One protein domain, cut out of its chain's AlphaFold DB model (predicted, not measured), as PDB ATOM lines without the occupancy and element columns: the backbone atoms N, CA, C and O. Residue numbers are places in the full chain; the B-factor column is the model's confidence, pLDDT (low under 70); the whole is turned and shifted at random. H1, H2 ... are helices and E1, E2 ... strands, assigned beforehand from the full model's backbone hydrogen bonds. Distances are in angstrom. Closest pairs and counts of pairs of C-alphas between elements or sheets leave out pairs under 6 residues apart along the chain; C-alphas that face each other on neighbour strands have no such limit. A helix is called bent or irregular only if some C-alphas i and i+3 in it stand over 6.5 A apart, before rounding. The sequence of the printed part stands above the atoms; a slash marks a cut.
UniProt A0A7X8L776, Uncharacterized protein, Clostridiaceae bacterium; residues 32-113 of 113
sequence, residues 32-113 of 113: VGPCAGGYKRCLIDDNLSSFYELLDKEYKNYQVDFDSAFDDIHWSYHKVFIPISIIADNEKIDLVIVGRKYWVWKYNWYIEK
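AT A GLANCE: This is residues 32 to 113 of the 113 residues of an uncharacterized protein of Clostridiaceae bacterium (UniProt A0A7X8L776). A strongly twisted sheet of five strands, built on the long antiparallel ladder of E3, E4 and E5, has a bent helix packed over one face. The second arm, H1b, covers the sheet between E5 and E1, while the first arm, H1a, only grazes it. The 82 printed residues run H1, E1, E2, E3, E4, E5; the class is mixed, helices and strands, and the sheet is branched and antiparallel. The whole is compact, with a radius of gyration of the C-alphas of 12.7 A, yet elongated, spanning 40 by 23 by 21 A.

HOW THE PARTS SIT: E3, residues 79 to 88, has E4, residues 91 to 103, on one side, with N 84 and O 95 2.8 A apart. On its other side are E2, residues 74 to 76, with N 76 and O 79 2.9 A apart, and E1, residues 62 to 64, with N 63 and O 87 2.9 A apart. This pairing is staggered, and E3 bends by 51 degrees at residue 85. E5, residues 106 to 112, is the antiparallel neighbour of E4, with N 98 and O 110 2.8 A apart. E2, E3, E4 and E5 form a meander, each strand the antiparallel neighbour of the one before. H1, residues 39 to 58, was assigned as one helix by its hydrogen bonds but is bent, with C-alphas 46 and 49 7.9 A apart. Its arms H1a, residues 39 to 46, and H1b, residues 49 to 58, are about perpendicular, only just, at 72 degrees. H1b is on the sheet; its closest C-alphas to E5 are those of Leu 54 and Tyr 110, 6.8 A. Every O i to N i+4 pair is within hydrogen-bond range in H1a, and 5 of 6 in H1b.

IN THESE COORDINATES: E4 is the longest strand, 36.0 A from first to last C-alpha; E3 measures 26.1 A, E5 18.5 A, H1b 14.9 A and H1a 10.4 A. H1a begins at C-alpha 39 (7.517, 26.984, -50.786), and E5 ends at C-alpha 112 (13.214, 41.319, -35.061).

THE WHOLE: The C-alphas of Val 32 and Asp 89, the two farthest apart, are 40.5 A from each other. The printed part has no cut and no long link. Residues 32 to 37 have pLDDT under 70.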
ATOM      1  N   VAL A  32      11.446  27.548 -58.068       46.28
ATOM      2  CA  VAL A  32      12.057  26.260 -58.492       46.28
ATOM      3  C   VAL A  32      12.780  25.531 -57.361       46.28
ATOM      4  O   VAL A  32      13.886  25.014 -57.508       46.28
ATOM      5  N   GLY A  33      12.150  25.519 -56.189       53.41
ATOM      6  CA  GLY A  33      12.569  24.684 -55.069       53.41
ATOM      7  C   GLY A  33      12.061  23.248 -55.135       53.41
ATOM      8  O   GLY A  33      11.072  22.996 -55.816       53.41
ATOM      9  N   PRO A  34      12.662  22.308 -54.378       54.69
ATOM     10  CA  PRO A  34      12.174  20.926 -54.274       54.69
ATOM     11  C   PRO A  34      10.767  20.822 -53.656       54.69
ATOM     12  O   PRO A  34      10.143  19.765 -53.696       54.69
ATOM     13  N   CYS A  35      10.259  21.914 -53.093       62.22
ATOM     14  CA  CYS A  35       8.955  22.006 -52.461       62.22
ATOM     15  C   CYS A  35       7.857  22.147 -53.529       62.22
ATOM     16  O   CYS A  35       7.465  23.257 -53.890       62.22
ATOM     17  N   ALA A  36       7.385  21.016 -54.057       52.22
ATOM     18  CA  ALA A  36       6.347  20.920 -55.083       52.22
ATOM     19  C   ALA A  36       5.005  21.559 -54.648       52.22
ATOM     20  O   ALA A  36       4.106  20.873 -54.171       52.22
ATOM     21  N   GLY A  37       4.864  22.877 -54.830       52.88
ATOM     22  CA  GLY A  37       3.594  23.604 -54.688       52.88
ATOM     23  C   GLY A  37       3.357  24.330 -53.358       52.88
ATOM     24  O   GLY A  37       2.245  24.787 -53.124       52.88
ATOM     25  N   GLY A  38       4.369  24.472 -52.492       71.12
ATOM     26  CA  GLY A  38       4.185  25.095 -51.173       71.12
ATOM     27  C   GLY A  38       5.470  25.614 -50.536       71.12
ATOM     28  O   GLY A  38       5.797  25.227 -49.418       71.12
ATOM     29  N   TYR A  39       6.214  26.473 -51.243       75.88
ATOM     30  CA  TYR A  39       7.517  26.984 -50.786       75.88
ATOM     31  C   TYR A  39       7.477  27.598 -49.379       75.88
ATOM     32  O   TYR A  39       8.369  27.345 -48.577       75.88
ATOM     33  N   LYS A  40       6.414  28.345 -49.059       82.75
ATOM     34  CA  LYS A  40       6.194  28.951 -47.739       82.75
ATOM     35  C   LYS A  40       6.120  27.919 -46.619       82.75
ATOM     36  O   LYS A  40       6.846  28.024 -45.640       82.75
ATOM     37  N   ARG A  41       5.287  26.896 -46.810       84.38
ATOM     38  CA  ARG A  41       5.104  25.814 -45.842       84.38
ATOM     39  C   ARG A  41       6.383  25.010 -45.651       84.38
ATOM     40  O   ARG A  41       6.856  24.860 -44.536       84.38
ATOM     41  N   CYS A  42       6.998  24.615 -46.760       85.31
ATOM     42  CA  CYS A  42       8.260  23.881 -46.769       85.31
ATOM     43  C   CYS A  42       9.389  24.635 -46.049       85.31
ATOM     44  O   CYS A  42      10.159  24.042 -45.304       85.31
ATOM     45  N   LEU A  43       9.467  25.961 -46.231       85.44
ATOM     46  CA  LEU A  43      10.448  26.793 -45.542       85.44
ATOM     47  C   LEU A  43      10.271  26.745 -44.022       85.44
ATOM     48  O   LEU A  43      11.270  26.677 -43.310       85.44
ATOM     49  N   ILE A  44       9.031  26.799 -43.534       87.69
ATOM     50  CA  ILE A  44       8.762  26.690 -42.101       87.69
ATOM     51  C   ILE A  44       9.087  25.281 -41.617       87.69
ATOM     52  O   ILE A  44       9.894  25.149 -40.702       87.69
ATOM     53  N   ASP A  45       8.541  24.253 -42.268       88.31
ATOM     54  CA  ASP A  45       8.708  22.851 -41.873       88.31
ATOM     55  C   ASP A  45      10.195  22.465 -41.757       88.31
ATOM     56  O   ASP A  45      10.616  21.901 -40.745       88.31
ATOM     57  N   ASP A  46      11.021  22.859 -42.733       87.88
ATOM     58  CA  ASP A  46      12.464  22.579 -42.747       87.88
ATOM     59  C   ASP A  46      13.254  23.340 -41.664       87.88
ATOM     60  O   ASP A  46      14.391  22.972 -41.354       87.88
ATOM     61  N   ASN A  47      12.697  24.419 -41.103       89.88
ATOM     62  CA  ASN A  47      13.385  25.303 -40.155       89.88
ATOM     63  C   ASN A  47      12.706  25.384 -38.776       89.88
ATOM     64  O   ASN A  47      13.193  26.124 -37.918       89.88
ATOM     65  N   LEU A  48      11.661  24.585 -38.515       90.50
ATOM     66  CA  LEU A  48      10.925  24.570 -37.242       90.50
ATOM     67  C   LEU A  48      11.856  24.457 -36.030       90.50
ATOM     68  O   LEU A  48      11.731  25.225 -35.080       90.50
ATOM     69  N   SER A  49      12.838  23.550 -36.077       91.62
ATOM     70  CA  SER A  49      13.794  23.371 -34.975       91.62
ATOM     71  C   SER A  49      14.587  24.644 -34.670       91.62
ATOM     72  O   SER A  49      14.842  24.928 -33.503       91.62
ATOM     73  N   SER A  50      14.982  25.410 -35.690       91.75
ATOM     74  CA  SER A  50      15.692  26.678 -35.492       91.75
ATOM     75  C   SER A  50      14.767  27.763 -34.947       91.75
ATOM     76  O   SER A  50      15.211  28.592 -34.158       91.75
ATOM     77  N   PHE A  51      13.489  27.760 -35.331       93.75
ATOM     78  CA  PHE A  51      12.508  28.720 -34.821       93.75
ATOM     79  C   PHE A  51      12.199  28.486 -33.346       93.75
ATOM     80  O   PHE A  51      12.248  29.436 -32.567       93.75
ATOM     81  N   TYR A  52      11.960  27.234 -32.947       93.81
ATOM     82  CA  TYR A  52      11.783  26.887 -31.538       93.81
ATOM     83  C   TYR A  52      13.030  27.239 -30.714       93.81
ATOM     84  O   TYR A  52      12.901  27.857 -29.668       93.81
ATOM     85  N   GLU A  53      14.245  26.980 -31.218       94.12
ATOM     86  CA  GLU A  53      15.479  27.369 -30.513       94.12
ATOM     87  C   GLU A  53      15.606  28.894 -30.320       94.12
ATOM     88  O   GLU A  53      16.130  29.356 -29.305       94.12
ATOM     89  N   LEU A  54      15.149  29.696 -31.288       94.44
ATOM     90  CA  LEU A  54      15.123  31.155 -31.156       94.44
ATOM     91  C   LEU A  54      14.109  31.609 -30.106       94.44
ATOM     92  O   LEU A  54      14.434  32.454 -29.276       94.44
ATOM     93  N   LEU A  55      12.907  31.034 -30.125       93.19
ATOM     94  CA  LEU A  55      11.853  31.369 -29.173       93.19
ATOM     95  C   LEU A  55      12.218  30.928 -27.751       93.19
ATOM     96  O   LEU A  55      12.075  31.724 -26.831       93.19
ATOM     97  N   ASP A  56      12.791  29.735 -27.574       93.81
ATOM     98  CA  ASP A  56      13.236  29.196 -26.277       93.81
ATOM     99  C   ASP A  56      14.309  30.065 -25.598       93.81
ATOM    100  O   ASP A  56      14.438  30.067 -24.370       93.81
ATOM    101  N   LYS A  57      15.102  30.810 -26.382       93.06
ATOM    102  CA  LYS A  57      16.108  31.746 -25.852       93.06
ATOM    103  C   LYS A  57      15.484  33.000 -25.247       93.06
ATOM    104  O   LYS A  57      16.082  33.580 -24.341       93.06
ATOM    105  N   GLU A  58      14.330  33.430 -25.750       91.06
ATOM    106  CA  GLU A  58      13.709  34.706 -25.381       91.06
ATOM    107  C   GLU A  58      12.468  34.552 -24.499       91.06
ATOM    108  O   GLU A  58      12.246  35.373 -23.608       91.06
ATOM    109  N   TYR A  59      11.691  33.490 -24.700       91.44
ATOM    110  CA  TYR A  59      10.401  33.268 -24.061       91.44
ATOM    111  C   TYR A  59      10.388  31.919 -23.343       91.44
ATOM    112  O   TYR A  59      10.808  30.894 -23.875       91.44
ATOM    113  N   LYS A  60       9.868  31.905 -22.114       87.50
ATOM    114  CA  LYS A  60       9.627  30.675 -21.351       87.50
ATOM    115  C   LYS A  60       8.141  30.345 -21.429       87.50
ATOM    116  O   LYS A  60       7.327  31.246 -21.300       87.50
ATOM    117  N   ASN A  61       7.796  29.065 -21.592       86.94
ATOM    118  CA  ASN A  61       6.406  28.590 -21.622       86.94
ATOM    119  C   ASN A  61       5.518  29.352 -22.629       86.94
ATOM    120  O   ASN A  61       4.537  29.984 -22.243       86.94
ATOM    121  N   TYR A  62       5.861  29.289 -23.917       93.44
ATOM    122  CA  TYR A  62       5.071  29.899 -24.987       93.44
ATOM    123  C   TYR A  62       4.274  28.862 -25.784       93.44
ATOM    124  O   TYR A  62       4.596  27.672 -25.813       93.44
ATOM    125  N   GLN A  63       3.243  29.343 -26.470       92.19
ATOM    126  CA  GLN A  63       2.555  28.633 -27.542       92.19
ATOM    127  C   GLN A  63       2.675  29.448 -28.825       92.19
ATOM    128  O   GLN A  63       2.530  30.669 -28.803       92.19
ATOM    129  N   VAL A  64       2.950  28.776 -29.937       92.19
ATOM    130  CA  VAL A  64       3.085  29.391 -31.259       92.19
ATOM    131  C   VAL A  64       2.342  28.544 -32.281       92.19
ATOM    132  O   VAL A  64       2.441  27.316 -32.251       92.19
ATOM    133  N   ASP A  65       1.613  29.205 -33.177       89.44
ATOM    134  CA  ASP A  65       0.983  28.583 -34.338       89.44
ATOM    135  C   ASP A  65       1.632  29.114 -35.621       89.44
ATOM    136  O   ASP A  65       1.316  30.206 -36.098       89.44
ATOM    137  N   PHE A  66       2.557  28.330 -36.174       87.25
ATOM    138  CA  PHE A  66       3.222  28.663 -37.429       87.25
ATOM    139  C   PHE A  66       2.321  28.487 -38.657       87.25
ATOM    140  O   PHE A  66       2.631  29.070 -39.697       87.25
ATOM    141  N   ASP A  67       1.216  27.737 -38.560       84.44
ATOM    142  CA  ASP A  67       0.340  27.509 -39.710       84.44
ATOM    143  C   ASP A  67      -0.359  28.811 -40.124       84.44
ATOM    144  O   ASP A  67      -0.482  29.117 -41.312       84.44
ATOM    145  N   SER A  68      -0.736  29.635 -39.142       82.88
ATOM    146  CA  SER A  68      -1.292  30.973 -39.382       82.88
ATOM    147  C   SER A  68      -0.326  31.934 -40.089       82.88
ATOM    148  O   SER A  68      -0.765  32.865 -40.758       82.88
ATOM    149  N   ALA A  69       0.985  31.694 -39.996       82.56
ATOM    150  CA  ALA A  69       2.007  32.578 -40.548       82.56
ATOM    151  C   ALA A  69       2.258  32.356 -42.046       82.56
ATOM    152  O   ALA A  69       2.933  33.170 -42.683       82.56
ATOM    153  N   PHE A  70       1.754  31.255 -42.622       81.94
ATOM    154  CA  PHE A  70       2.048  30.886 -44.005       81.94
ATOM    155  C   PHE A  70       1.612  31.955 -44.999       81.94
ATOM    156  O   PHE A  70       2.346  32.233 -45.941       81.94
ATOM    157  N   ASP A  71       0.455  32.580 -44.824       81.12
ATOM    158  CA  ASP A  71      -0.038  33.519 -45.833       81.12
ATOM    159  C   ASP A  71       0.751  34.838 -45.829       81.12
ATOM    160  O   ASP A  71       1.015  35.403 -46.897       81.12
ATOM    161  N   ASP A  72       1.298  35.217 -44.675       86.94
ATOM    162  CA  ASP A  72       1.942  36.513 -44.447       86.94
ATOM    163  C   ASP A  72       3.475  36.501 -44.603       86.94
ATOM    164  O   ASP A  72       4.137  37.542 -44.481       86.94
ATOM    165  N   ILE A  73       4.067  35.344 -44.940       87.56
ATOM    166  CA  ILE A  73       5.496  35.278 -45.278       87.56
ATOM    167  C   ILE A  73       5.776  36.165 -46.490       87.56
ATOM    168  O   ILE A  73       5.203  35.976 -47.573       87.56
ATOM    169  N   HIS A  74       6.725  37.079 -46.321       87.12
ATOM    170  CA  HIS A  74       7.181  37.973 -47.372       87.12
ATOM    171  C   HIS A  74       8.705  37.976 -47.483       87.12
ATOM    172  O   HIS A  74       9.438  37.658 -46.548       87.12
ATOM    173  N   TRP A  75       9.197  38.338 -48.665       84.88
ATOM    174  CA  TRP A  75      10.621  38.375 -48.971       84.88
ATOM    175  C   TRP A  75      11.039  39.782 -49.357       84.88
ATOM    176  O   TRP A  75      10.342  40.471 -50.097       84.88
ATOM    177  N   SER A  76      12.228  40.172 -48.913       84.31
ATOM    178  CA  SER A  76      12.911  41.356 -49.418       84.31
ATOM    179  C   SER A  76      14.365  41.013 -49.691       84.31
ATOM    180  O   SER A  76      15.155  40.789 -48.772       84.31
ATOM    181  N   TYR A  77      14.723  40.964 -50.973       80.88
ATOM    182  CA  TYR A  77      16.077  40.677 -51.443       80.88
ATOM    183  C   TYR A  77      16.649  39.357 -50.884       80.88
ATOM    184  O   TYR A  77      16.261  38.288 -51.344       80.88
ATOM    185  N   HIS A  78      17.551  39.415 -49.896       82.62
ATOM    186  CA  HIS A  78      18.152  38.246 -49.228       82.62
ATOM    187  C   HIS A  78      17.527  37.937 -47.867       82.62
ATOM    188  O   HIS A  78      18.118  37.204 -47.077       82.62
ATOM    189  N   LYS A  79      16.375  38.527 -47.555       87.56
ATOM    190  CA  LYS A  79      15.670  38.327 -46.292       87.56
ATOM    191  C   LYS A  79      14.303  37.701 -46.529       87.56
ATOM    192  O   LYS A  79      13.606  38.065 -47.476       87.56
ATOM    193  N   VAL A  80      13.940  36.787 -45.642       89.38
ATOM    194  CA  VAL A  80      12.575  36.297 -45.452       89.38
ATOM    195  C   VAL A  80      12.065  36.847 -44.138       89.38
ATOM    196  O   VAL A  80      12.819  36.863 -43.171       89.38
ATOM    197  N   PHE A  81      10.812  37.258 -44.107       91.81
ATOM    198  CA  PHE A  81      10.131  37.745 -42.922       91.81
ATOM    199  C   PHE A  81       8.914  36.862 -42.697       91.81
ATOM    200  O   PHE A  81       8.075  36.713 -43.587       91.81
ATOM    201  N   ILE A  82       8.859  36.253 -41.520       93.06
ATOM    202  CA  ILE A  82       7.801  35.344 -41.095       93.06
ATOM    203  C   ILE A  82       7.157  36.001 -39.870       93.06
ATOM    204  O   ILE A  82       7.692  35.873 -38.764       93.06
ATOM    205  N   PRO A  83       6.083  36.783 -40.059       93.12
ATOM    206  CA  PRO A  83       5.338  37.332 -38.937       93.12
ATOM    207  C   PRO A  83       4.627  36.188 -38.211       93.12
ATOM    208  O   PRO A  83       3.964  35.370 -38.844       93.12
ATOM    209  N   ILE A  84       4.787  36.113 -36.894       93.12
ATOM    210  CA  ILE A  84       4.139  35.112 -36.049       93.12
ATOM    211  C   ILE A  84       3.516  35.778 -34.825       93.12
ATOM    212  O   ILE A  84       4.013  36.784 -34.319       93.12
ATOM    213  N   SER A  85       2.444  35.176 -34.323       92.06
ATOM    214  CA  SER A  85       1.875  35.508 -33.021       92.06
ATOM    215  C   SER A  85       2.186  34.382 -32.044       92.06
ATOM    216  O   SER A  85       1.899  33.215 -32.325       92.06
ATOM    217  N   ILE A  86       2.731  34.724 -30.882       93.69
ATOM    218  CA  ILE A  86       2.910  33.789 -29.771       93.69
ATOM    219  C   ILE A  86       2.016  34.174 -28.598       93.69
ATOM    220  O   ILE A  86       1.639  35.335 -28.437       93.69
ATOM    221  N   ILE A  87       1.694  33.193 -27.764       93.81
ATOM    222  CA  ILE A  87       1.089  33.403 -26.450       93.81
ATOM    223  C   ILE A  87       2.147  33.036 -25.417       93.81
ATOM    224  O   ILE A  87       2.510  31.866 -25.309       93.81
ATOM    225  N   ALA A  88       2.647  34.019 -24.677       92.44
ATOM    226  CA  ALA A  88       3.608  33.831 -23.592       92.44
ATOM    227  C   ALA A  88       3.073  34.532 -22.342       92.44
ATOM    228  O   ALA A  88       2.546  35.634 -22.442       92.44
ATOM    229  N   ASP A  89       3.144  33.883 -21.177       90.44
ATOM    230  CA  ASP A  89       2.640  34.439 -19.908       90.44
ATOM    231  C   ASP A  89       1.178  34.953 -19.969       90.44
ATOM    232  O   ASP A  89       0.804  35.904 -19.290       90.44
ATOM    233  N   ASN A  90       0.328  34.291 -20.770       89.62
ATOM    234  CA  ASN A  90      -1.060  34.680 -21.092       89.62
ATOM    235  C   ASN A  90      -1.225  35.997 -21.876       89.62
ATOM    236  O   ASN A  90      -2.350  36.476 -22.028       89.62
ATOM    237  N   GLU A  91      -0.148  36.553 -22.427       91.25
ATOM    238  CA  GLU A  91      -0.184  37.713 -23.314       91.25
ATOM    239  C   GLU A  91       0.080  37.301 -24.762       91.25
ATOM    240  O   GLU A  91       0.920  36.445 -25.052       91.25
ATOM    241  N   LYS A  92      -0.659  37.916 -25.692       91.31
ATOM    242  CA  LYS A  92      -0.414  37.758 -27.126       91.31
ATOM    243  C   LYS A  92       0.700  38.717 -27.545       91.31
ATOM    244  O   LYS A  92       0.557  39.926 -27.374       91.31
ATOM    245  N   ILE A  93       1.767  38.179 -28.126       91.31
ATOM    246  CA  ILE A  93       2.924  38.935 -28.608       91.31
ATOM    247  C   ILE A  93       3.078  38.665 -30.103       91.31
ATOM    248  O   ILE A  93       3.239  37.517 -30.518       91.31
ATOM    249  N   ASP A  94       3.036  39.726 -30.904       91.56
ATOM    250  CA  ASP A  94       3.304  39.663 -32.338       91.56
ATOM    251  C   ASP A  94       4.787  39.964 -32.580       91.56
ATOM    252  O   ASP A  94       5.328  40.935 -32.048       91.56
ATOM    253  N   LEU A  95       5.460  39.114 -33.351       92.94
ATOM    254  CA  LEU A  95       6.895  39.219 -33.613       92.94
ATOM    255  C   LEU A  95       7.242  38.727 -35.017       92.94
ATOM    256  O   LEU A  95       6.448  38.051 -35.670       92.94
ATOM    257  N   VAL A  96       8.433  39.075 -35.504       94.44
ATOM    258  CA  VAL A  96       8.864  38.706 -36.857       94.44
ATOM    259  C   VAL A  96      10.135  37.873 -36.788       94.44
ATOM    260  O   VAL A  96      11.186  38.346 -36.356       94.44
ATOM    261  N   ILE A  97      10.059  36.628 -37.261       94.50
ATOM    262  CA  ILE A  97      11.247  35.807 -37.493       94.50
ATOM    263  C   ILE A  97      11.828  36.191 -38.849       94.50
ATOM    264  O   ILE A  97      11.162  36.106 -39.883       94.50
ATOM    265  N   VAL A  98      13.095  36.591 -38.855       94.00
ATOM    266  CA  VAL A  98      13.793  37.045 -40.052       94.00
ATOM    267  C   VAL A  98      14.903  36.078 -40.420       94.00
ATOM    268  O   VAL A  98      15.803  35.788 -39.634       94.00
ATOM    269  N   GLY A  99      14.855  35.587 -41.653       92.50
ATOM    270  CA  GLY A  99      15.863  34.707 -42.228       92.50
ATOM    271  C   GLY A  99      16.724  35.442 -43.235       92.50
ATOM    272  O   GLY A  99      16.264  35.740 -44.335       92.50
ATOM    273  N   ARG A 100      17.998  35.687 -42.920       89.62
ATOM    274  CA  ARG A 100      18.967  36.201 -43.897       89.62
ATOM    275  C   ARG A 100      19.595  35.045 -44.668       89.62
ATOM    276  O   ARG A 100      20.390  34.285 -44.118       89.62
ATOM    277  N   LYS A 101      19.291  34.941 -45.959       84.69
ATOM    278  CA  LYS A 101      19.894  33.963 -46.866       84.69
ATOM    279  C   LYS A 101      21.397  34.225 -46.993       84.69
ATOM    280  O   LYS A 101      21.813  35.340 -47.307       84.69
ATOM    281  N   TYR A 102      22.200  33.191 -46.772       80.12
ATOM    282  CA  TYR A 102      23.649  33.223 -47.008       80.12
ATOM    283  C   TYR A 102      24.106  32.146 -48.000       80.12
ATOM    284  O   TYR A 102      25.199  32.247 -48.549       80.12
ATOM    285  N   TRP A 103      23.267  31.138 -48.257       72.44
ATOM    286  CA  TRP A 103      23.490  30.138 -49.296       72.44
ATOM    287  C   TRP A 103      22.166  29.684 -49.915       72.44
ATOM    288  O   TRP A 103      21.077  29.998 -49.432       72.44
ATOM    289  N   VAL A 104      22.258  28.918 -50.999       72.75
ATOM    290  CA  VAL A 104      21.137  28.193 -51.605       72.75
ATOM    291  C   VAL A 104      20.459  27.343 -50.516       72.75
ATOM    292  O   VAL A 104      21.088  26.444 -49.962       72.75
ATOM    293  N   TRP A 105      19.206  27.672 -50.172       70.75
ATOM    294  CA  TRP A 105      18.414  27.036 -49.100       70.75
ATOM    295  C   TRP A 105      18.996  27.114 -47.682       70.75
ATOM    296  O   TRP A 105      18.616  26.326 -46.820       70.75
ATOM    297  N   LYS A 106      19.909  28.055 -47.403       81.62
ATOM    298  CA  LYS A 106      20.411  28.274 -46.040       81.62
ATOM    299  C   LYS A 106      20.222  29.711 -45.591       81.62
ATOM    300  O   LYS A 106      20.620  30.659 -46.277       81.62
ATOM    301  N   TYR A 107      19.658  29.829 -44.399       86.88
ATOM    302  CA  TYR A 107      19.271  31.077 -43.770       86.88
ATOM    303  C   TYR A 107      19.918  31.165 -42.396       86.88
ATOM    304  O   TYR A 107      20.045  30.166 -41.692       86.88
ATOM    305  N   ASN A 108      20.348  32.367 -42.040       90.62
ATOM    306  CA  ASN A 108      20.665  32.711 -40.670       90.62
ATOM    307  C   ASN A 108      19.432  33.388 -40.066       90.62
ATOM    308  O   ASN A 108      18.991  34.413 -40.594       90.62
ATOM    309  N   TRP A 109      18.877  32.794 -39.017       93.69
ATOM    310  CA  TRP A 109      17.592  33.179 -38.441       93.69
ATOM    311  C   TRP A 109      17.773  34.015 -37.175       93.69
ATOM    312  O   TRP A 109      18.664  33.746 -36.371       93.69
ATOM    313  N   TYR A 110      16.925  35.023 -36.997       94.62
ATOM    314  CA  TYR A 110      16.876  35.864 -35.802       94.62
ATOM    315  C   TYR A 110      15.474  36.463 -35.619       94.62
ATOM    316  O   TYR A 110      14.684  36.469 -36.560       94.62
ATOM    317  N   ILE A 111      15.165  36.961 -34.420       93.94
ATOM    318  CA  ILE A 111      13.903  37.657 -34.122       93.94
ATOM    319  C   ILE A 111      14.135  39.168 -34.244       93.94
ATOM    320  O   ILE A 111      15.107  39.698 -33.703       93.94
ATOM    321  N   GLU A 112      13.269  39.856 -34.984       89.44
ATOM    322  CA  GLU A 112      13.214  41.319 -35.061       89.44
ATOM    323  C   GLU A 112      12.033  41.808 -34.199       89.44
ATOM    324  O   GLU A 112      10.934  41.253 -34.293       89.44
ATOM    325  N   LYS A 113      12.298  42.777 -33.308       70.50
ATOM    326  CA  LYS A 113      11.343  43.361 -32.346       70.50
ATOM    327  C   LYS A 113      10.862  44.724 -32.811       70.50
ATOM    328  O   LYS A 113      11.712  45.474 -33.343       70.50
TER     329      LYS A 113